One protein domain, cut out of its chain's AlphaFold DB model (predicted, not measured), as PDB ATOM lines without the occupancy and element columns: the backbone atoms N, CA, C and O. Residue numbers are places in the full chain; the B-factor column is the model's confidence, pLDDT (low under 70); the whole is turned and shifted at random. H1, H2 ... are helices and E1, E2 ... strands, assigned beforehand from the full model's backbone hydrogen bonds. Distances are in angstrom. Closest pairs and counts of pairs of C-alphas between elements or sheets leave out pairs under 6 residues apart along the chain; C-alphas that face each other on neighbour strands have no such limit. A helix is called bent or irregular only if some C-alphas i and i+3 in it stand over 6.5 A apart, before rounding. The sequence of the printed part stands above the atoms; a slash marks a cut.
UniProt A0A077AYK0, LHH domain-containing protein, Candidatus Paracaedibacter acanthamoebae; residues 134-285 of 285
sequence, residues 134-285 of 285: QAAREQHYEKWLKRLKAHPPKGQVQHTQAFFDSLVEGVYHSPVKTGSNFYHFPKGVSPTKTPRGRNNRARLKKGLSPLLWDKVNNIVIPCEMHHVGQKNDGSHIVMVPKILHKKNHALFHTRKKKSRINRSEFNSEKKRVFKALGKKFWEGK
ATOM      1  N   GLN A 134     149.120 130.346 181.106       87.31
ATOM      2  CA  GLN A 134     148.392 129.206 180.548       87.31
ATOM      3  C   GLN A 134     149.206 127.905 180.553       87.31
ATOM      4  O   GLN A 134     148.740 126.927 181.134       87.31
ATOM      5  N   ALA A 135     150.422 127.917 180.007       89.75
ATOM      6  CA  ALA A 135     151.309 126.756 179.987       89.75
ATOM      7  C   ALA A 135     151.649 126.274 181.408       89.75
ATOM      8  O   ALA A 135     151.610 125.078 181.682       89.75
ATOM      9  N   ALA A 136     151.868 127.196 182.354       92.25
ATOM     10  CA  ALA A 136     152.088 126.834 183.757       92.25
ATOM     11  C   ALA A 136     150.882 126.078 184.355       92.25
ATOM     12  O   ALA A 136     151.053 125.086 185.067       92.25
ATOM     13  N   ARG A 137     149.646 126.520 184.058       93.00
ATOM     14  CA  ARG A 137     148.418 125.841 184.515       93.00
ATOM     15  C   ARG A 137     148.291 124.450 183.908       93.00
ATOM     16  O   ARG A 137     147.983 123.509 184.631       93.00
ATOM     17  N   GLU A 138     148.512 124.332 182.602       93.06
ATOM     18  CA  GLU A 138     148.456 123.055 181.884       93.06
ATOM     19  C   GLU A 138     149.470 122.064 182.467       93.06
ATOM     20  O   GLU A 138     149.080 120.966 182.871       93.06
ATOM     21  N   GLN A 139     150.718 122.500 182.657       95.94
ATOM     22  CA  GLN A 139     151.769 121.698 183.280       95.94
ATOM     23  C   GLN A 139     151.410 121.279 184.714       95.94
ATOM     24  O   GLN A 139     151.634 120.131 185.099       95.94
ATOM     25  N   HIS A 140     150.839 122.179 185.521       97.19
ATOM     26  CA  HIS A 140     150.387 121.839 186.873       97.19
ATOM     27  C   HIS A 140     149.293 120.770 186.859       97.19
ATOM     28  O   HIS A 140     149.394 119.780 187.583       97.19
ATOM     29  N   TYR A 141     148.265 120.932 186.022       96.69
ATOM     30  CA  TYR A 141     147.176 119.961 185.934       96.69
ATOM     31  C   TYR A 141     147.667 118.599 185.446       96.69
ATOM     32  O   TYR A 141     147.255 117.575 185.991       96.69
ATOM     33  N   GLU A 142     148.578 118.570 184.476       97.50
ATOM     34  CA  GLU A 142     149.197 117.336 184.001       97.50
ATOM     35  C   GLU A 142     149.996 116.640 185.112       97.50
ATOM     36  O   GLU A 142     149.750 115.464 185.400       97.50
ATOM     37  N   LYS A 143     150.889 117.371 185.799       98.25
ATOM     38  CA  LYS A 143     151.666 116.851 186.938       98.25
ATOM     39  C   LYS A 143     150.754 116.298 188.027       98.25
ATOM     40  O   LYS A 143     151.000 115.204 188.541       98.25
ATOM     41  N   TRP A 144     149.683 117.020 188.356       97.75
ATOM     42  CA  TRP A 144     148.752 116.612 189.401       97.75
ATOM     43  C   TRP A 144     148.025 115.320 189.028       97.75
ATOM     44  O   TRP A 144     148.026 114.361 189.801       97.75
ATOM     45  N   LEU A 145     147.471 115.246 187.814       97.56
ATOM     46  CA  LEU A 145     146.787 114.051 187.323       97.56
ATOM     47  C   LEU A 145     147.728 112.849 187.221       97.56
ATOM     48  O   LEU A 145     147.342 111.749 187.618       97.56
ATOM     49  N   LYS A 146     148.956 113.043 186.727       97.94
ATOM     50  CA  LYS A 146     149.976 111.988 186.663       97.94
ATOM     51  C   LYS A 146     150.269 111.432 188.056       97.94
ATOM     52  O   LYS A 146     150.283 110.216 188.232       97.94
ATOM     53  N   ARG A 147     150.420 112.306 189.056       97.06
ATOM     54  CA  ARG A 147     150.678 111.899 190.445       97.06
ATOM     55  C   ARG A 147     149.497 111.153 191.058       97.06
ATOM     56  O   ARG A 147     149.710 110.101 191.650       97.06
ATOM     57  N   LEU A 148     148.267 111.634 190.857       95.56
ATOM     58  CA  LEU A 148     147.052 110.962 191.338       95.56
ATOM     59  C   LEU A 148     146.845 109.580 190.701       95.56
ATOM     60  O   LEU A 148     146.336 108.682 191.363       95.56
ATOM     61  N   LYS A 149     147.231 109.402 189.431       96.00
ATOM     62  CA  LYS A 149     147.174 108.103 188.743       96.00
ATOM     63  C   LYS A 149     148.242 107.138 189.252       96.00
ATOM     64  O   LYS A 149     147.923 105.990 189.531       96.00
ATOM     65  N   ALA A 150     149.485 107.605 189.370       96.81
ATOM     66  CA  ALA A 150     150.609 106.779 189.810       96.81
ATOM     67  C   ALA A 150     150.491 106.380 191.288       96.81
ATOM     68  O   ALA A 150     150.799 105.251 191.654       96.81
ATOM     69  N   HIS A 151     150.004 107.295 192.129       95.69
ATOM     70  CA  HIS A 151     149.880 107.097 193.570       95.69
ATOM     71  C   HIS A 151     148.477 107.506 194.038       95.69
ATOM     72  O   HIS A 151     148.309 108.603 194.581       95.69
ATOM     73  N   PRO A 152     147.454 106.651 193.834       93.56
ATOM     74  CA  PRO A 152     146.088 106.952 194.240       93.56
ATOM     75  C   PRO A 152     146.009 107.259 195.745       93.56
ATOM     76  O   PRO A 152     146.288 106.383 196.573       93.56
ATOM     77  N   PRO A 153     145.639 108.489 196.133       91.50
ATOM     78  CA  PRO A 153     145.645 108.897 197.530       91.50
ATOM     79  C   PRO A 153     144.568 108.154 198.332       91.50
ATOM     80  O   PRO A 153     143.409 108.042 197.927       91.50
ATOM     81  N   LYS A 154     144.941 107.678 199.521       89.25
ATOM     82  CA  LYS A 154     144.063 106.950 200.456       89.25
ATOM     83  C   LYS A 154     143.346 107.872 201.453       89.25
ATOM     84  O   LYS A 154     142.480 107.424 202.208       89.25
ATOM     85  N   GLY A 155     143.697 109.158 201.481       87.88
ATOM     86  CA  GLY A 155     143.122 110.134 202.406       87.88
ATOM     87  C   GLY A 155     143.535 111.576 202.120       87.88
ATOM     88  O   GLY A 155     144.293 111.854 201.192       87.88
ATOM     89  N   GLN A 156     143.033 112.496 202.947       87.19
ATOM     90  CA  GLN A 156     143.179 113.943 202.757       87.19
ATOM     91  C   GLN A 156     144.639 114.401 202.695       87.19
ATOM     92  O   GLN A 156     144.989 115.177 201.809       87.19
ATOM     93  N   VAL A 157     145.477 113.923 203.619       90.38
ATOM     94  CA  VAL A 157     146.894 114.315 203.696       90.38
ATOM     95  C   VAL A 157     147.608 113.964 202.393       90.38
ATOM     96  O   VAL A 157     148.251 114.818 201.802       90.38
ATOM     97  N   GLN A 158     147.397 112.752 201.873       93.12
ATOM     98  CA  GLN A 158     148.005 112.306 200.616       93.12
ATOM     99  C   GLN A 158     147.460 113.068 199.402       93.12
ATOM    100  O   GLN A 158     148.226 113.417 198.512       93.12
ATOM    101  N   HIS A 159     146.159 113.376 199.371       93.31
ATOM    102  CA  HIS A 159     145.579 114.233 198.330       93.31
ATOM    103  C   HIS A 159     146.196 115.637 198.333       93.31
ATOM    104  O   HIS A 159     146.512 116.183 197.278       93.31
ATOM    105  N   THR A 160     146.352 116.208 199.527       94.00
ATOM    106  CA  THR A 160     146.917 117.544 199.746       94.00
ATOM    107  C   THR A 160     148.383 117.575 199.343       94.00
ATOM    108  O   THR A 160     148.787 118.450 198.584       94.00
ATOM    109  N   GLN A 161     149.149 116.568 199.758       95.62
ATOM    110  CA  GLN A 161     150.543 116.402 199.370       95.62
ATOM    111  C   GLN A 161     150.679 116.256 197.851       95.62
ATOM    112  O   GLN A 161     151.441 116.988 197.235       95.62
ATOM    113  N   ALA A 162     149.859 115.412 197.214       96.38
ATOM    114  CA  ALA A 162     149.880 115.247 195.761       96.38
ATOM    115  C   ALA A 162     149.569 116.549 195.003       96.38
ATOM    116  O   ALA A 162     150.127 116.767 193.928       96.38
ATOM    117  N   PHE A 163     148.698 117.406 195.546       97.06
ATOM    118  CA  PHE A 163     148.459 118.743 195.001       97.06
ATOM    119  C   PHE A 163     149.703 119.631 195.146       97.06
ATOM    120  O   PHE A 163     150.172 120.175 194.147       97.06
ATOM    121  N   PHE A 164     150.273 119.736 196.348       96.94
ATOM    122  CA  PHE A 164     151.450 120.572 196.597       96.94
ATOM    123  C   PHE A 164     152.677 120.137 195.794       96.94
ATOM    124  O   PHE A 164     153.305 120.971 195.152       96.94
ATOM    125  N   ASP A 165     152.945 118.835 195.717       97.44
ATOM    126  CA  ASP A 165     154.049 118.267 194.933       97.44
ATOM    127  C   ASP A 165     153.903 118.498 193.423       97.44
ATOM    128  O   ASP A 165     154.847 118.318 192.655       97.44
ATOM    129  N   SER A 166     152.691 118.828 192.976       97.75
ATOM    130  CA  SER A 166     152.399 119.118 191.576       97.75
ATOM    131  C   SER A 166     152.378 120.608 191.259       97.75
ATOM    132  O   SER A 166     152.194 120.960 190.091       97.75
ATOM    133  N   LEU A 167     152.518 121.487 192.259       96.81
ATOM    134  CA  LEU A 167     152.476 122.928 192.045       96.81
ATOM    135  C   LEU A 167     153.553 123.356 191.052       96.81
ATOM    136  O   LEU A 167     154.718 122.975 191.140       96.81
ATOM    137  N   VAL A 168     153.127 124.172 190.097       96.19
ATOM    138  CA  VAL A 168     154.016 124.878 189.181       96.19
ATOM    139  C   VAL A 168     153.982 126.347 189.568       96.19
ATOM    140  O   VAL A 168     152.921 126.898 189.891       96.19
ATOM    141  N   GLU A 169     155.151 126.974 189.576       93.12
ATOM    142  CA  GLU A 169     155.272 128.384 189.905       93.12
ATOM    143  C   GLU A 169     154.419 129.245 188.961       93.12
ATOM    144  O   GLU A 169     154.240 128.954 187.780       93.12
ATOM    145  N   GLY A 170     153.822 130.304 189.507       89.25
ATOM    146  CA  GLY A 170     153.018 131.235 188.720       89.25
ATOM    147  C   GLY A 170     151.600 130.758 188.386       89.25
ATOM    148  O   GLY A 170     150.824 131.552 187.858       89.25
ATOM    149  N   VAL A 171     151.211 129.533 188.751       92.94
ATOM    150  CA  VAL A 171     149.855 129.014 188.500       92.94
ATOM    151  C   VAL A 171     148.806 129.709 189.348       92.94
ATOM    152  O   VAL A 171     147.782 130.133 188.818       92.94
ATOM    153  N   TYR A 172     149.052 129.836 190.650       92.56
ATOM    154  CA  TYR A 172     148.109 130.398 191.613       92.56
ATOM    155  C   TYR A 172     148.613 131.732 192.175       92.56
ATOM    156  O   TYR A 172     149.812 132.009 192.213       92.56
ATOM    157  N   HIS A 173     147.682 132.587 192.596       88.94
ATOM    158  CA  HIS A 173     147.979 133.664 193.540       88.94
ATOM    159  C   HIS A 173     148.269 133.081 194.929       88.94
ATOM    160  O   HIS A 173     147.885 131.942 195.207       88.94
ATOM    161  N   SER A 174     148.876 133.874 195.818       89.69
ATOM    162  CA  SER A 174     149.014 133.494 197.227       89.69
ATOM    163  C   SER A 174     147.648 133.094 197.803       89.69
ATOM    164  O   SER A 174     146.657 133.795 197.552       89.69
ATOM    165  N   PRO A 175     147.568 131.973 198.541       91.88
ATOM    166  CA  PRO A 175     146.297 131.449 199.006       91.88
ATOM    167  C   PRO A 175     145.607 132.435 199.947       91.88
ATOM    168  O   PRO A 175     146.237 133.094 200.773       91.88
ATOM    169  N   VAL A 176     144.284 132.518 199.838       89.56
ATOM    170  CA  VAL A 176     143.461 133.356 200.714       89.56
ATOM    171  C   VAL A 176     142.857 132.472 201.790       89.56
ATOM    172  O   VAL A 176     142.154 131.515 201.476       89.56
ATOM    173  N   LYS A 177     143.102 132.792 203.060       90.44
ATOM    174  CA  LYS A 177     142.432 132.120 204.175       90.44
ATOM    175  C   LYS A 177     141.037 132.715 204.375       90.44
ATOM    176  O   LYS A 177     140.875 133.934 204.401       90.44
ATOM    177  N   THR A 178     140.016 131.876 204.495       86.94
ATOM    178  CA  THR A 178     138.656 132.295 204.868       86.94
ATOM    179  C   THR A 178     138.055 131.216 205.753       86.94
ATOM    180  O   THR A 178     138.016 130.052 205.367       86.94
ATOM    181  N   GLY A 179     137.641 131.596 206.965       87.88
ATOM    182  CA  GLY A 179     137.276 130.622 207.993       87.88
ATOM    183  C   GLY A 179     138.442 129.676 208.300       87.88
ATOM    184  O   GLY A 179     139.577 130.115 208.512       87.88
ATOM    185  N   SER A 180     138.161 128.374 208.293       90.81
ATOM    186  CA  SER A 180     139.144 127.308 208.505       90.81
ATOM    187  C   SER A 180     139.892 126.905 207.223       90.81
ATOM    188  O   SER A 180     140.862 126.156 207.309       90.81
ATOM    189  N   ASN A 181     139.486 127.392 206.045       92.69
ATOM    190  CA  ASN A 181     139.961 126.903 204.749       92.69
ATOM    191  C   ASN A 181     140.929 127.860 204.039       92.69
ATOM    192  O   ASN A 181     140.933 129.074 204.260       92.69
ATOM    193  N   PHE A 182     141.725 127.295 203.129       94.12
ATOM    194  CA  PHE A 182     142.664 128.022 202.272       94.12
ATOM    195  C   PHE A 182     142.244 127.911 200.810       94.12
ATOM    196  O   PHE A 182     142.100 126.809 200.286       94.12
ATOM    197  N   TYR A 183     142.104 129.045 200.131       93.69
ATOM    198  CA  TYR A 183     141.610 129.113 198.762       93.69
ATOM    199  C   TYR A 183     142.708 129.475 197.771       93.69
ATOM    200  O   TYR A 183     143.358 130.513 197.909       93.69
ATOM    201  N   HIS A 184     142.859 128.655 196.733       94.44
ATOM    202  CA  HIS A 184     143.846 128.834 195.669       94.44
ATOM    203  C   HIS A 184     143.165 129.290 194.376       94.44
ATOM    204  O   HIS A 184     142.338 128.572 193.804       94.44
ATOM    205  N   PHE A 185     143.529 130.484 193.903       91.44
ATOM    206  CA  PHE A 185     142.951 131.108 192.708       91.44
ATOM    207  C   PHE A 185     143.969 131.169 191.575       91.44
ATOM    208  O   PHE A 185     145.041 131.740 191.785       91.44
ATOM    209  N   PRO A 186     143.681 130.586 190.398       90.56
ATOM    210  CA  PRO A 186     144.636 130.575 189.306       90.56
ATOM    211  C   PRO A 186     144.875 131.997 188.802       90.56
ATOM    212  O   PRO A 186     143.931 132.772 188.642       90.56
ATOM    213  N   LYS A 187     146.127 132.346 188.502       86.00
ATOM    214  CA  LYS A 187     146.438 133.599 187.812       86.00
ATOM    215  C   LYS A 187     145.743 133.608 186.450       86.00
ATOM    216  O   LYS A 187     145.548 132.569 185.820       86.00
ATOM    217  N   GLY A 188     145.354 134.792 185.984       78.94
ATOM    218  CA  GLY A 188     144.647 134.959 184.707       78.94
ATOM    219  C   GLY A 188     143.119 134.863 184.783       78.94
ATOM    220  O   GLY A 188     142.460 135.141 183.788       78.94
ATOM    221  N   VAL A 189     142.535 134.571 185.953       76.50
ATOM    222  CA  VAL A 189     141.101 134.844 186.221       76.50
ATOM    223  C   VAL A 189     140.841 136.306 186.593       76.50
ATOM    224  O   VAL A 189     139.687 136.725 186.719       76.50
ATOM    225  N   SER A 190     141.917 137.076 186.787       58.59
ATOM    226  CA  SER A 190     141.861 138.454 187.252       58.59
ATOM    227  C   SER A 190     141.205 139.379 186.218       58.59
ATOM    228  O   SER A 190     141.477 139.273 185.020       58.59
ATOM    229  N   PRO A 191     140.385 140.339 186.663       53.38
ATOM    230  CA  PRO A 191     139.905 141.445 185.843       53.38
ATOM    231  C   PRO A 191     141.057 142.320 185.332       53.38
ATOM    232  O   PRO A 191     141.650 143.109 186.059       53.38
ATOM    233  N   THR A 192     141.362 142.255 184.048       56.19
ATOM    234  CA  THR A 192     142.021 143.391 183.390       56.19
ATOM    235  C   THR A 192     140.960 144.444 183.037       56.19
ATOM    236  O   THR A 192     139.764 144.156 183.105       56.19
ATOM    237  N   LYS A 193     141.343 145.661 182.615       55.06
ATOM    238  CA  LYS A 193     140.390 146.660 182.066       55.06
ATOM    239  C   LYS A 193     139.672 146.180 180.784       55.06
ATOM    240  O   LYS A 193     138.879 146.907 180.199       55.06
ATOM    241  N   THR A 194     139.912 144.943 180.360       56.59
ATOM    242  CA  THR A 194     139.246 144.309 179.228       56.59
ATOM    243  C   THR A 194     137.747 144.101 179.490       56.59
ATOM    244  O   THR A 194     137.315 143.933 180.640       56.59
ATOM    245  N   PRO A 195     136.920 144.019 178.431       62.03
ATOM    246  CA  PRO A 195     135.514 143.619 178.540       62.03
ATOM    247  C   PRO A 195     135.302 142.335 179.362       62.03
ATOM    248  O   PRO A 195     134.365 142.242 180.155       62.03
ATOM    249  N   ARG A 196     136.227 141.373 179.261       72.06
ATOM    250  CA  ARG A 196     136.185 140.112 180.018       72.06
ATOM    251  C   ARG A 196     136.423 140.323 181.512       72.06
ATOM    252  O   ARG A 196     135.740 139.710 182.331       72.06
ATOM    253  N   GLY A 197     137.319 141.236 181.881       78.25
ATOM    254  CA  GLY A 197     137.506 141.606 183.278       78.25
ATOM    255  C   GLY A 197     136.280 142.290 183.884       78.25
ATOM    256  O   GLY A 197     135.928 142.000 185.030       78.25
ATOM    257  N   ARG A 198     135.554 143.101 183.100       81.94
ATOM    258  CA  ARG A 198     134.246 143.648 183.511       81.94
ATOM    259  C   ARG A 198     133.212 142.541 183.747       81.94
ATOM    260  O   ARG A 198     132.499 142.586 184.749       81.94
ATOM    261  N   ASN A 199     133.173 141.516 182.893       86.44
ATOM    262  CA  ASN A 199     132.290 140.359 183.081       86.44
ATOM    263  C   ASN A 199     132.646 139.577 184.360       86.44
ATOM    264  O   ASN A 199     131.792 139.405 185.229       86.44
ATOM    265  N   ASN A 200     133.916 139.198 184.550       88.56
ATOM    266  CA  ASN A 200     134.353 138.512 185.774       88.56
ATOM    267  C   ASN A 200     134.064 139.335 187.039       88.56
ATOM    268  O   ASN A 200     133.647 138.769 188.049       88.56
ATOM    269  N   ARG A 201     134.168 140.668 186.973       86.00
ATOM    270  CA  ARG A 201     133.746 141.561 188.063       86.00
ATOM    271  C   ARG A 201     132.255 141.429 188.371       86.00
ATOM    272  O   ARG A 201     131.883 141.247 189.529       86.00
ATOM    273  N   ALA A 202     131.398 141.516 187.356       89.31
ATOM    274  CA  ALA A 202     129.954 141.373 187.534       89.31
ATOM    275  C   ALA A 202     129.586 139.998 188.119       89.31
ATOM    276  O   ALA A 202     128.720 139.905 188.990       89.31
ATOM    277  N   ARG A 203     130.285 138.939 187.694       92.69
ATOM    278  CA  ARG A 203     130.127 137.580 188.228       92.69
ATOM    279  C   ARG A 203     130.501 137.503 189.706       92.69
ATOM    280  O   ARG A 203     129.685 137.066 190.513       92.69
ATOM    281  N   LEU A 204     131.678 137.996 190.083       91.62
ATOM    282  CA  LEU A 204     132.158 137.938 191.465       91.62
ATOM    283  C   LEU A 204     131.299 138.775 192.422       91.62
ATOM    284  O   LEU A 204     130.982 138.299 193.510       91.62
ATOM    285  N   LYS A 205     130.796 139.947 191.999       90.06
ATOM    286  CA  LYS A 205     129.804 140.730 192.771       90.06
ATOM    287  C   LYS A 205     128.537 139.924 193.089       90.06
ATOM    288  O   LYS A 205     127.974 140.038 194.176       90.06
ATOM    289  N   LYS A 206     128.114 139.062 192.161       93.44
ATOM    290  CA  LYS A 206     126.979 138.141 192.333       93.44
ATOM    291  C   LYS A 206     127.348 136.858 193.095       93.44
ATOM    292  O   LYS A 206     126.485 136.012 193.311       93.44
ATOM    293  N   GLY A 207     128.602 136.699 193.529       93.06
ATOM    294  CA  GLY A 207     129.100 135.474 194.162       93.06
ATOM    295  C   GLY A 207     129.231 134.302 193.186       93.06
ATOM    296  O   GLY A 207     129.129 133.148 193.596       93.06
ATOM    297  N   LEU A 208     129.402 134.585 191.894       93.44
ATOM    298  CA  LEU A 208     129.591 133.587 190.845       93.44
ATOM    299  C   LEU A 208     131.080 133.393 190.555       93.44
ATOM    300  O   LEU A 208     131.863 134.341 190.592       93.44
ATOM    301  N   SER A 209     131.441 132.160 190.201       92.62
ATOM    302  CA  SER A 209     132.808 131.798 189.826       92.62
ATOM    303  C   SER A 209     133.280 132.601 188.605       92.62
ATOM    304  O   SER A 209     132.500 132.743 187.647       92.62
ATOM    305  N   PRO A 210     134.521 133.118 188.604       91.19
ATOM    306  CA  PRO A 210     135.089 133.784 187.446       91.19
ATOM    307  C   PRO A 210     135.339 132.781 186.314       91.19
ATOM    308  O   PRO A 210     135.294 131.560 186.489       91.19
ATOM    309  N   LEU A 211     135.572 133.318 185.128       90.50
ATOM    310  CA  LEU A 211     135.867 132.563 183.923       90.50
ATOM    311  C   LEU A 211     137.363 132.657 183.634       90.50
ATOM    312  O   LEU A 211     137.946 133.742 183.721       90.50
ATOM    313  N   LEU A 212     137.964 131.523 183.285       88.62
ATOM    314  CA  LEU A 212     139.282 131.484 182.671       88.62
ATOM    315  C   LEU A 212     139.148 131.764 181.177       88.62
ATOM    316  O   LEU A 212     138.100 131.539 180.570       88.62
ATOM    317  N   TRP A 213     140.234 132.250 180.599       84.00
ATOM    318  CA  TRP A 213     140.330 132.497 179.176       84.00
ATOM    319  C   TRP A 213     141.532 131.753 178.614       84.00
ATOM    320  O   TRP A 213     142.662 131.972 179.060       84.00
ATOM    321  N   ASP A 214     141.264 130.877 177.658       83.75
ATOM    322  CA  ASP A 214     142.276 130.269 176.814       83.75
ATOM    323  C   ASP A 214     142.567 131.231 175.667       83.75
ATOM    324  O   ASP A 214     141.711 131.476 174.812       83.75
ATOM    325  N   LYS A 215     143.756 131.839 175.696       79.12
ATOM    326  CA  LYS A 215     144.147 132.807 174.667       79.12
ATOM    327  C   LYS A 215     144.437 132.130 173.338       79.12
ATOM    328  O   LYS A 215     144.177 132.746 172.317       79.12
ATOM    329  N   VAL A 216     144.965 130.909 173.381       80.06
ATOM    330  CA  VAL A 216     145.405 130.165 172.201       80.06
ATOM    331  C   VAL A 216     144.192 129.748 171.385       80.06
ATOM    332  O   VAL A 216     144.125 130.023 170.195       80.06
ATOM    333  N   ASN A 217     143.193 129.170 172.051       80.94
ATOM    334  CA  ASN A 217     142.007 128.648 171.375       80.94
ATOM    335  C   ASN A 217     140.843 129.647 171.316       80.94
ATOM    336  O   ASN A 217     139.797 129.331 170.764       80.94
ATOM    337  N   ASN A 218     140.994 130.842 171.902       82.69
ATOM    338  CA  ASN A 218     139.939 131.858 171.996       82.69
ATOM    339  C   ASN A 218     138.663 131.325 172.698       82.69
ATOM    340  O   ASN A 218     137.539 131.602 172.279       82.69
ATOM    341  N   ILE A 219     138.828 130.562 173.791       86.75
ATOM    342  CA  ILE A 219     137.726 129.883 174.506       86.75
ATOM    343  C   ILE A 219     137.577 130.381 175.949       86.75
ATOM    344  O   ILE A 219     138.538 130.533 176.707       86.75
ATOM    345  N   VAL A 220     136.321 130.564 176.369       88.00
ATOM    346  CA  VAL A 220     135.942 130.812 177.767       88.00
ATOM    347  C   VAL A 220     135.846 129.490 178.528       88.00
ATOM    348  O   VAL A 220     135.038 128.626 178.195       88.00
ATOM    349  N   ILE A 221     136.600 129.363 179.617       90.44
ATOM    350  CA  ILE A 221     136.641 128.152 180.436       90.44
ATOM    351  C   ILE A 221     135.934 128.402 181.779       90.44
ATOM    352  O   ILE A 221     136.431 129.163 182.620       90.44
ATOM    353  N   PRO A 222     134.782 127.754 182.043       93.31
ATOM    354  CA  PRO A 222     134.121 127.853 183.335       93.31
ATOM    355  C   PRO A 222     134.947 127.154 184.416       93.31
ATOM    356  O   PRO A 222     135.402 126.021 184.241       93.31
ATOM    357  N   CYS A 223     135.092 127.820 185.558       93.38
ATOM    358  CA  CYS A 223     135.824 127.299 186.707       93.38
ATOM    359  C   CYS A 223     134.891 126.964 187.866       93.38
ATOM    360  O   CYS A 223     133.828 127.570 188.027       93.38
ATOM    361  N   GLU A 224     135.320 126.051 188.726       94.12
ATOM    362  CA  GLU A 224     134.653 125.732 189.982       94.12
ATOM    363  C   GLU A 224     135.658 125.511 191.110       94.12
ATOM    364  O   GLU A 224     136.848 125.330 190.868       94.12
ATOM    365  N   MET A 225     135.172 125.561 192.350       94.75
ATOM    366  CA  MET A 225     135.973 125.270 193.537       94.75
ATOM    367  C   MET A 225     135.882 123.787 193.891       94.75
ATOM    368  O   MET A 225     134.783 123.246 194.025       94.75
ATOM    369  N   HIS A 226     137.040 123.172 194.094       93.50
ATOM    370  CA  HIS A 226     137.215 121.772 194.445       93.50
ATOM    371  C   HIS A 226     137.961 121.649 195.783       93.50
ATOM    372  O   HIS A 226     138.997 122.281 195.969       93.50
ATOM    373  N   HIS A 227     137.452 120.832 196.709       92.88
ATOM    374  CA  HIS A 227     138.158 120.511 197.955       92.88
ATOM    375  C   HIS A 227     139.209 119.439 197.704       92.88
ATOM    376  O   HIS A 227     138.857 118.297 197.406       92.88
ATOM    377  N   VAL A 228     140.475 119.764 197.937       91.88
ATOM    378  CA  VAL A 228     141.552 118.779 197.909       91.88
ATOM    379  C   VAL A 228     141.384 117.840 199.110       91.88
ATOM    380  O   VAL A 228     141.535 118.241 200.262       91.88
ATOM    381  N   GLY A 229     141.010 116.583 198.850       83.44
ATOM    382  CA  GLY A 229     140.848 115.557 199.888       83.44
ATOM    383  C   GLY A 229     139.495 115.523 200.620       83.44
ATOM    384  O   GLY A 229     139.376 114.807 201.612       83.44
ATOM    385  N   GLN A 230     138.475 116.244 200.135       82.38
ATOM    386  CA  GLN A 230     137.058 116.104 200.537       82.38
ATOM    387  C   GLN A 230     136.705 116.293 202.041       82.38
ATOM    388  O   GLN A 230     135.820 115.606 202.562       82.38
ATOM    389  N   LYS A 231     137.339 117.236 202.752       79.00
ATOM    390  CA  LYS A 231     136.976 117.632 204.133       79.00
ATOM    391  C   LYS A 231     136.416 119.069 204.165       79.00
ATOM    392  O   LYS A 231     136.698 119.837 203.255       79.00
ATOM    393  N   ASN A 232     135.603 119.399 205.178       72.81
ATOM    394  CA  ASN A 232     135.040 120.750 205.363       72.81
ATOM    395  C   ASN A 232     136.035 121.753 205.938       72.81
ATOM    396  O   ASN A 232     136.070 122.880 205.470       72.81
ATOM    397  N   ASP A 233     136.812 121.349 206.947       78.00
ATOM    398  CA  ASP A 233     137.634 122.269 207.736       78.00
ATOM    399  C   ASP A 233     139.123 122.024 207.557       78.00
ATOM    400  O   ASP A 233     139.567 120.870 207.446       78.00
ATOM    401  N   GLY A 234     139.900 123.110 207.575       82.88
ATOM    402  CA  GLY A 234     141.354 123.046 207.413       82.88
ATOM    403  C   GLY A 234     141.762 122.565 206.024       82.88
ATOM    404  O   GLY A 234     142.819 121.959 205.875       82.88
ATOM    405  N   SER A 235     140.893 122.724 205.025       89.62
ATOM    406  CA  SER A 235     141.079 122.151 203.697       89.62
ATOM    407  C   SER A 235     141.612 123.176 202.710       89.62
ATOM    408  O   SER A 235     141.324 124.374 202.784       89.62
ATOM    409  N   HIS A 236     142.373 122.681 201.739       94.62
ATOM    410  CA  HIS A 236     142.740 123.459 200.568       94.62
ATOM    411  C   HIS A 236     141.630 123.344 199.528       94.62
ATOM    412  O   HIS A 236     141.268 122.247 199.096       94.62
ATOM    413  N   ILE A 237     141.081 124.484 199.130       95.25
ATOM    414  CA  ILE A 237     140.034 124.596 198.124       95.25
ATOM    415  C   ILE A 237     140.646 125.257 196.898       95.25
ATOM    416  O   ILE A 237     141.051 126.418 196.923       95.25
ATOM    417  N   VAL A 238     140.730 124.503 195.813       95.62
ATOM    418  CA  VAL A 238     141.402 124.923 194.585       95.62
ATOM    419  C   VAL A 238     140.372 125.252 193.521       95.62
ATOM    420  O   VAL A 238     139.389 124.531 193.342       95.62
ATOM    421  N   MET A 239     140.576 126.352 192.804       95.12
ATOM    422  CA  MET A 239     139.775 126.646 191.627       95.12
ATOM    423  C   MET A 239     140.362 125.943 190.403       95.12
ATOM    424  O   MET A 239     141.536 126.117 190.072       95.12
ATOM    425  N   VAL A 240     139.524 125.162 189.725       95.44
ATOM    426  CA  VAL A 240     139.896 124.345 188.565       95.44
ATOM    427  C   VAL A 240     138.869 124.492 187.439       95.44
ATOM    428  O   VAL A 240     137.699 124.784 187.711       95.44
ATOM    429  N   PRO A 241     139.258 124.263 186.172       95.25
ATOM    430  CA  PRO A 241     138.311 124.130 185.074       95.25
ATOM    431  C   PRO A 241     137.275 123.040 185.353       95.25
ATOM    432  O   PRO A 241     137.619 121.907 185.697       95.25
ATOM    433  N   LYS A 242     135.996 123.344 185.118       95.56
ATOM    434  CA  LYS A 242     134.896 122.389 185.319       95.56
ATOM    435  C   LYS A 242     135.078 121.118 184.483       95.56
ATOM    436  O   LYS A 242     134.756 120.020 184.927       95.56
ATOM    437  N   ILE A 243     135.628 121.251 183.273       94.81
ATOM    438  CA  ILE A 243     135.896 120.108 182.393       94.81
ATOM    439  C   ILE A 243     136.990 119.189 182.951       94.81
ATOM    440  O   ILE A 243     136.835 117.969 182.893       94.81
ATOM    441  N   LEU A 244     138.048 119.759 183.540       95.75
ATOM    442  CA  LEU A 244     139.138 119.013 184.172       95.75
ATOM    443  C   LEU A 244     138.590 118.180 185.331       95.75
ATOM    444  O   LEU A 244     138.831 116.975 185.395       95.75
ATOM    445  N   HIS A 245     137.803 118.812 186.203       95.19
ATOM    446  CA  HIS A 245     137.187 118.154 187.348       95.19
ATOM    447  C   HIS A 245     136.170 117.082 186.933       95.19
ATOM    448  O   HIS A 245     136.213 115.973 187.462       95.19
ATOM    449  N   LYS A 246     135.310 117.358 185.941       95.19
ATOM    450  CA  LYS A 246     134.325 116.388 185.432       95.19
ATOM    451  C   LYS A 246     134.996 115.152 184.824       95.19
ATOM    452  O   LYS A 246     134.632 114.037 185.185       95.19
ATOM    453  N   LYS A 247     135.975 115.338 183.929       96.56
ATOM    454  CA  LYS A 247     136.674 114.227 183.252       96.56
ATOM    455  C   LYS A 247     137.471 113.359 184.229       96.56
ATOM    456  O   LYS A 247     137.549 112.152 184.043       96.56
ATOM    457  N   ASN A 248     138.020 113.958 185.285       95.62
ATOM    458  CA  ASN A 248     138.895 113.277 186.245       95.62
ATOM    459  C   ASN A 248     138.242 113.097 187.622       95.62
ATOM    460  O   ASN A 248     138.934 112.959 188.630       95.62
ATOM    461  N   HIS A 249     136.909 113.067 187.680       92.69
ATOM    462  CA  HIS A 249     136.159 112.986 188.933       92.69
ATOM    463  C   HIS A 249     136.615 111.811 189.817       92.69
ATOM    464  O   HIS A 249     136.734 111.947 191.028       92.69
ATOM    465  N   ALA A 250     136.908 110.648 189.226       91.31
ATOM    466  CA  ALA A 250     137.368 109.477 189.977       91.31
ATOM    467  C   ALA A 250     138.732 109.673 190.663       91.31
ATOM    468  O   ALA A 250     138.958 109.087 191.714       91.31
ATOM    469  N   LEU A 251     139.617 110.489 190.080       92.94
ATOM    470  CA  LEU A 251     140.952 110.767 190.621       92.94
ATOM    471  C   LEU A 251     140.907 111.839 191.711       92.94
ATOM    472  O   LEU A 251     141.689 111.798 192.654       92.94
ATOM    473  N   PHE A 252     139.990 112.798 191.583       91.25
ATOM    474  CA  PHE A 252     139.845 113.900 192.532       91.25
ATOM    475  C   PHE A 252     139.039 113.543 193.786       91.25
ATOM    476  O   PHE A 252     139.150 114.236 194.796       91.25
ATOM    477  N   HIS A 253     138.243 112.471 193.747       88.25
ATOM    478  CA  HIS A 253     137.368 112.074 194.851       88.25
ATOM    479  C   HIS A 253     137.667 110.655 195.328       88.25
ATOM    480  O   HIS A 253     137.596 109.697 194.559       88.25
ATOM    481  N   THR A 254     137.897 110.491 196.631       78.25
ATOM    482  CA  THR A 254     138.021 109.172 197.255       78.25
ATOM    483  C   THR A 254     136.630 108.531 197.375       78.25
ATOM    484  O   THR A 254     135.890 108.779 198.323       78.25
ATOM    485  N   ARG A 255     136.252 107.665 196.423       67.56
ATOM    486  CA  ARG A 255     134.897 107.063 196.344       67.56
ATOM    487  C   ARG A 255     134.465 106.248 197.572       67.56
ATOM    488  O   ARG A 255     133.274 106.043 197.769       67.56
ATOM    489  N   LYS A 256     135.408 105.766 198.385       69.88
ATOM    490  CA  LYS A 256     135.134 104.801 199.465       69.88
ATOM    491  C   LYS A 256     134.589 105.418 200.760       69.88
ATOM    492  O   LYS A 256     134.256 104.673 201.672       69.88
ATOM    493  N   LYS A 257     134.518 106.748 200.886       68.44
ATOM    494  CA  LYS A 257     134.054 107.414 202.116       68.44
ATOM    495  C   LYS A 257     132.881 108.343 201.823       68.44
ATOM    496  O   LYS A 257     132.882 109.055 200.821       68.44
ATOM    497  N   LYS A 258     131.887 108.362 202.719       75.69
ATOM    498  CA  LYS A 258     130.789 109.335 202.664       75.69
ATOM    499  C   LYS A 258     131.389 110.740 202.697       75.69
ATOM    500  O   LYS A 258     132.206 111.046 203.567       75.69
ATOM    501  N   SER A 259     130.989 111.582 201.743       74.56
ATOM    502  CA  SER A 259     131.394 112.988 201.710       74.56
ATOM    503  C   SER A 259     131.049 113.634 203.046       74.56
ATOM    504  O   SER A 259     129.878 113.693 203.416       74.56
ATOM    505  N   ARG A 260     132.061 114.159 203.740       78.88
ATOM    506  CA  ARG A 260     131.858 114.957 204.957       78.88
ATOM    507  C   ARG A 260     131.385 116.374 204.634       78.88
ATOM    508  O   ARG A 260     131.124 117.139 205.551       78.88
ATOM    509  N   ILE A 261     131.277 116.716 203.346       81.19
ATOM    510  CA  ILE A 261     130.990 118.076 202.915       81.19
ATOM    511  C   ILE A 261     129.522 118.445 203.096       81.19
ATOM    512  O   ILE A 261     128.653 117.836 202.466       81.19
ATOM    513  N   ASN A 262     129.259 119.499 203.873       86.69
ATOM    514  CA  ASN A 262     127.948 120.135 203.905       86.69
ATOM    515  C   ASN A 262     127.796 120.998 202.646       86.69
ATOM    516  O   ASN A 262     128.330 122.101 202.544       86.69
ATOM    517  N   ARG A 263     127.087 120.479 201.639       87.56
ATOM    518  CA  ARG A 263     126.990 121.123 200.318       87.56
ATOM    519  C   ARG A 263     126.313 122.493 200.367       87.56
ATOM    520  O   ARG A 263     126.699 123.373 199.600       87.56
ATOM    521  N   SER A 264     125.307 122.667 201.226       90.06
ATOM    522  CA  SER A 264     124.573 123.934 201.350       90.06
ATOM    523  C   SER A 264     125.465 125.024 201.945       90.06
ATOM    524  O   SER A 264     125.599 126.119 201.386       90.06
ATOM    525  N   GLU A 265     126.161 124.677 203.024       89.06
ATOM    526  CA  GLU A 265     127.125 125.549 203.687       89.06
ATOM    527  C   GLU A 265     128.291 125.893 202.763       89.06
ATOM    528  O   GLU A 265     128.577 127.071 202.549       89.06
ATOM    529  N   PHE A 266     128.869 124.893 202.093       89.12
ATOM    530  CA  PHE A 266     129.937 125.119 201.130       89.12
ATOM    531  C   PHE A 266     129.487 126.018 199.971       89.12
ATOM    532  O   PHE A 266     130.211 126.915 199.551       89.12
ATOM    533  N   ASN A 267     128.275 125.835 199.439       91.25
ATOM    534  CA  ASN A 267     127.754 126.716 198.392       91.25
ATOM    535  C   ASN A 267     127.616 128.169 198.866       91.25
ATOM    536  O   ASN A 267     127.903 129.091 198.096       91.25
ATOM    537  N   SER A 268     127.211 128.372 200.116       91.56
ATOM    538  CA  SER A 268     127.128 129.697 200.734       91.56
ATOM    539  C   SER A 268     128.516 130.303 200.944       91.56
ATOM    540  O   SER A 268     128.747 131.465 200.607       91.56
ATOM    541  N   GLU A 269     129.473 129.500 201.404       90.94
ATOM    542  CA  GLU A 269     130.868 129.892 201.580       90.94
ATOM    543  C   GLU A 269     131.524 130.289 200.253       90.94
ATOM    544  O   GLU A 269     132.065 131.390 200.156       90.94
ATOM    545  N   LYS A 270     131.375 129.486 199.189       91.94
ATOM    546  CA  LYS A 270     131.854 129.826 197.836       91.94
ATOM    547  C   LYS A 270     131.358 131.198 197.387       91.94
ATOM    548  O   LYS A 270     132.142 132.012 196.903       91.94
ATOM    549  N   LYS A 271     130.059 131.473 197.564       93.31
ATOM    550  CA  LYS A 271     129.467 132.775 197.212       93.31
ATOM    551  C   LYS A 271     130.113 133.912 198.005       93.31
ATOM    552  O   LYS A 271     130.415 134.949 197.415       93.31
ATOM    553  N   ARG A 272     130.337 133.733 199.315       92.25
ATOM    554  CA  ARG A 272     131.015 134.731 200.166       92.25
ATOM    555  C   ARG A 272     132.453 134.968 199.719       92.25
ATOM    556  O   ARG A 272     132.831 136.118 199.524       92.25
ATOM    557  N   VAL A 273     133.215 133.902 199.487       91.50
ATOM    558  CA  VAL A 273     134.610 133.975 199.031       91.50
ATOM    559  C   VAL A 273     134.700 134.691 197.687       91.50
ATOM    560  O   VAL A 273     135.499 135.609 197.540       91.50
ATOM    561  N   PHE A 274     133.838 134.365 196.721       92.12
ATOM    562  CA  PHE A 274     133.812 135.066 195.436       92.12
ATOM    563  C   PHE A 274     133.479 136.550 195.564       92.12
ATOM    564  O   PHE A 274     134.129 137.376 194.923       92.12
ATOM    565  N   LYS A 275     132.526 136.914 196.425       91.44
ATOM    566  CA  LYS A 275     132.247 138.325 196.714       91.44
ATOM    567  C   LYS A 275     133.452 139.017 197.359       91.44
ATOM    568  O   LYS A 275     133.783 140.127 196.956       91.44
ATOM    569  N   ALA A 276     134.125 138.365 198.308       87.81
ATOM    570  CA  ALA A 276     135.304 138.901 198.987       87.81
ATOM    571  C   ALA A 276     136.492 139.091 198.032       87.81
ATOM    572  O   ALA A 276     137.126 140.144 198.044       87.81
ATOM    573  N   LEU A 277     136.745 138.130 197.139       83.81
ATOM    574  CA  LEU A 277     137.703 138.290 196.041       83.81
ATOM    575  C   LEU A 277     137.347 139.480 195.154       83.81
ATOM    576  O   LEU A 277     138.219 140.278 194.824       83.81
ATOM    577  N   GLY A 278     136.060 139.589 194.809       82.19
ATOM    578  CA  GLY A 278     135.468 140.697 194.067       82.19
ATOM    579  C   GLY A 278     135.739 142.072 194.679       82.19
ATOM    580  O   GLY A 278     135.793 143.050 193.942       82.19
ATOM    581  N   LYS A 279     135.920 142.147 196.001       82.25
ATOM    582  CA  LYS A 279     136.336 143.362 196.713       82.25
ATOM    583  C   LYS A 279     137.856 143.508 196.727       82.25
ATOM    584  O   LYS A 279     138.379 144.481 196.205       82.25
ATOM    585  N   LYS A 280     138.585 142.496 197.216       75.12
ATOM    586  CA  LYS A 280     140.044 142.557 197.438       75.12
ATOM    587  C   LYS A 280     140.854 142.860 196.172       75.12
ATOM    588  O   LYS A 280     141.768 143.670 196.213       75.12
ATOM    589  N   PHE A 281     140.527 142.228 195.046       66.31
ATOM    590  CA  PHE A 281     141.233 142.477 193.781       66.31
ATOM    591  C   PHE A 281     140.842 143.811 193.109       66.31
ATOM    592  O   PHE A 281     141.471 144.181 192.120       66.31
ATOM    593  N   TRP A 282     139.810 144.518 193.596       63.53
ATOM    594  CA  TRP A 282     139.233 145.702 192.938       63.53
ATOM    595  C   TRP A 282     139.240 146.987 193.778       63.53
ATOM    596  O   TRP A 282     139.192 148.050 193.177       63.53
ATOM    597  N   GLU A 283     139.251 146.900 195.109       55.78
ATOM    598  CA  GLU A 283     139.310 148.047 196.038       55.78
ATOM    599  C   GLU A 283     140.752 148.351 196.483       55.78
ATOM    600  O   GLU A 283     141.017 149.414 197.023       55.78
ATOM    601  N   GLY A 284     141.697 147.435 196.239       51.62
ATOM    602  CA  GLY A 284     143.132 147.643 196.470       51.62
ATOM    603  C   GLY A 284     143.873 148.290 195.291       51.62
ATOM    604  O   GLY A 284     145.071 148.056 195.144       51.62
ATOM    605  N   LYS A 285     143.162 149.003 194.412       45.28
ATOM    606  CA  LYS A 285     143.708 149.781 193.293       45.28
ATOM    607  C   LYS A 285     143.091 151.164 193.263       45.28
ATOM    608  O   LYS A 285     141.854 151.226 193.434       45.28
TER     609      LYS A 285
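Overview. This is residues 134 to 285 of the 285 residues of the protein "LHH domain-containing protein" of Candidatus Paracaedibacter acanthamoebae (UniProt A0A077AYK0). A curled sheet of five strands, like part of a barrel, makes the core with E5 in its middle, and the long helix H6 crosses one face. The short helix H4 stands up from the other face, H1 and H2 form a helical hairpin that grazes the sheet, and H3 packs on H6 near the edge strand E3. The printed part has 152 residues, with six named helices and five named strands in the order H1 H2 E1 E2 H3 E3 E4 E5 H4 H5 H6. The mixed sheet runs E1 E2 E5 E4 E3, and the class is mixed, helices and strands. The whole is compact, with a radius of gyration of the C-alphas of 15.3 A and spans of 44 by 35 by 23 A.

Along the chain. The strands are E1, residues 176 to 178; E2, 181 to 184; E5, 236 to 241, 16.1 A long; E4, 219 to 227, 25.3 A; and E3, 211 to 214. H6, residues 263 to 283, is 29.9 A long and ends at C-alpha 283 (139.310, 148.047, 196.038); it is neither bent nor irregular, but only just: C-alphas 278 and 281 are 6.0 A apart. H1, residues 134 to 150, is 24.4 A long and begins at C-alpha 134 (148.392, 129.206, 180.548). The other helices are H2, 156 to 164; H3, 195 to 205; H4, 242 to 247; and H5, 249 to 252.

Arrangement. E3, E4 and E5 form a meander, each strand the antiparallel neighbour of the one before; N 212 and O 221 are 2.9 A apart, N 226 and O 238 2.8 A. E2 is parallel to E5, with N 237 and O 182 at 2.8 A, and E1 and E2 are an antiparallel hairpin, with N 176 and O 183 at 2.9 A. E2, H3 and E3 form a split strand-helix-strand unit, with E5 and E4 between its strands and a left-handed crossover. H6 is on the sheet at a height of 6.5 A, and H4, on the opposite face, at 8.4 A. H3 touches H6 residues 274 to 278, closest at C-alphas 204 and 278, 5.0 A. H1 touches H2, closest at C-alphas 144 and 163, 6.0 A, and H5, at C-alphas 148 and 251, 6.1 A. Every O i to N i+4 pair is within hydrogen-bond range in H1, H2, H3 and H4, and 16 of 17 in H6; H5 is too short for one.

Size, cuts and confidence. The C-alphas farthest apart, of Lys 256 and Lys 285, are 46.2 A apart. The printed part has no cut, and the link from H2 to E1, 11 residues, is long. The mean pLDDT of the printed part is 87.3, and residues 190 to 195, 255 to 257 and 281 to 285 are under 70.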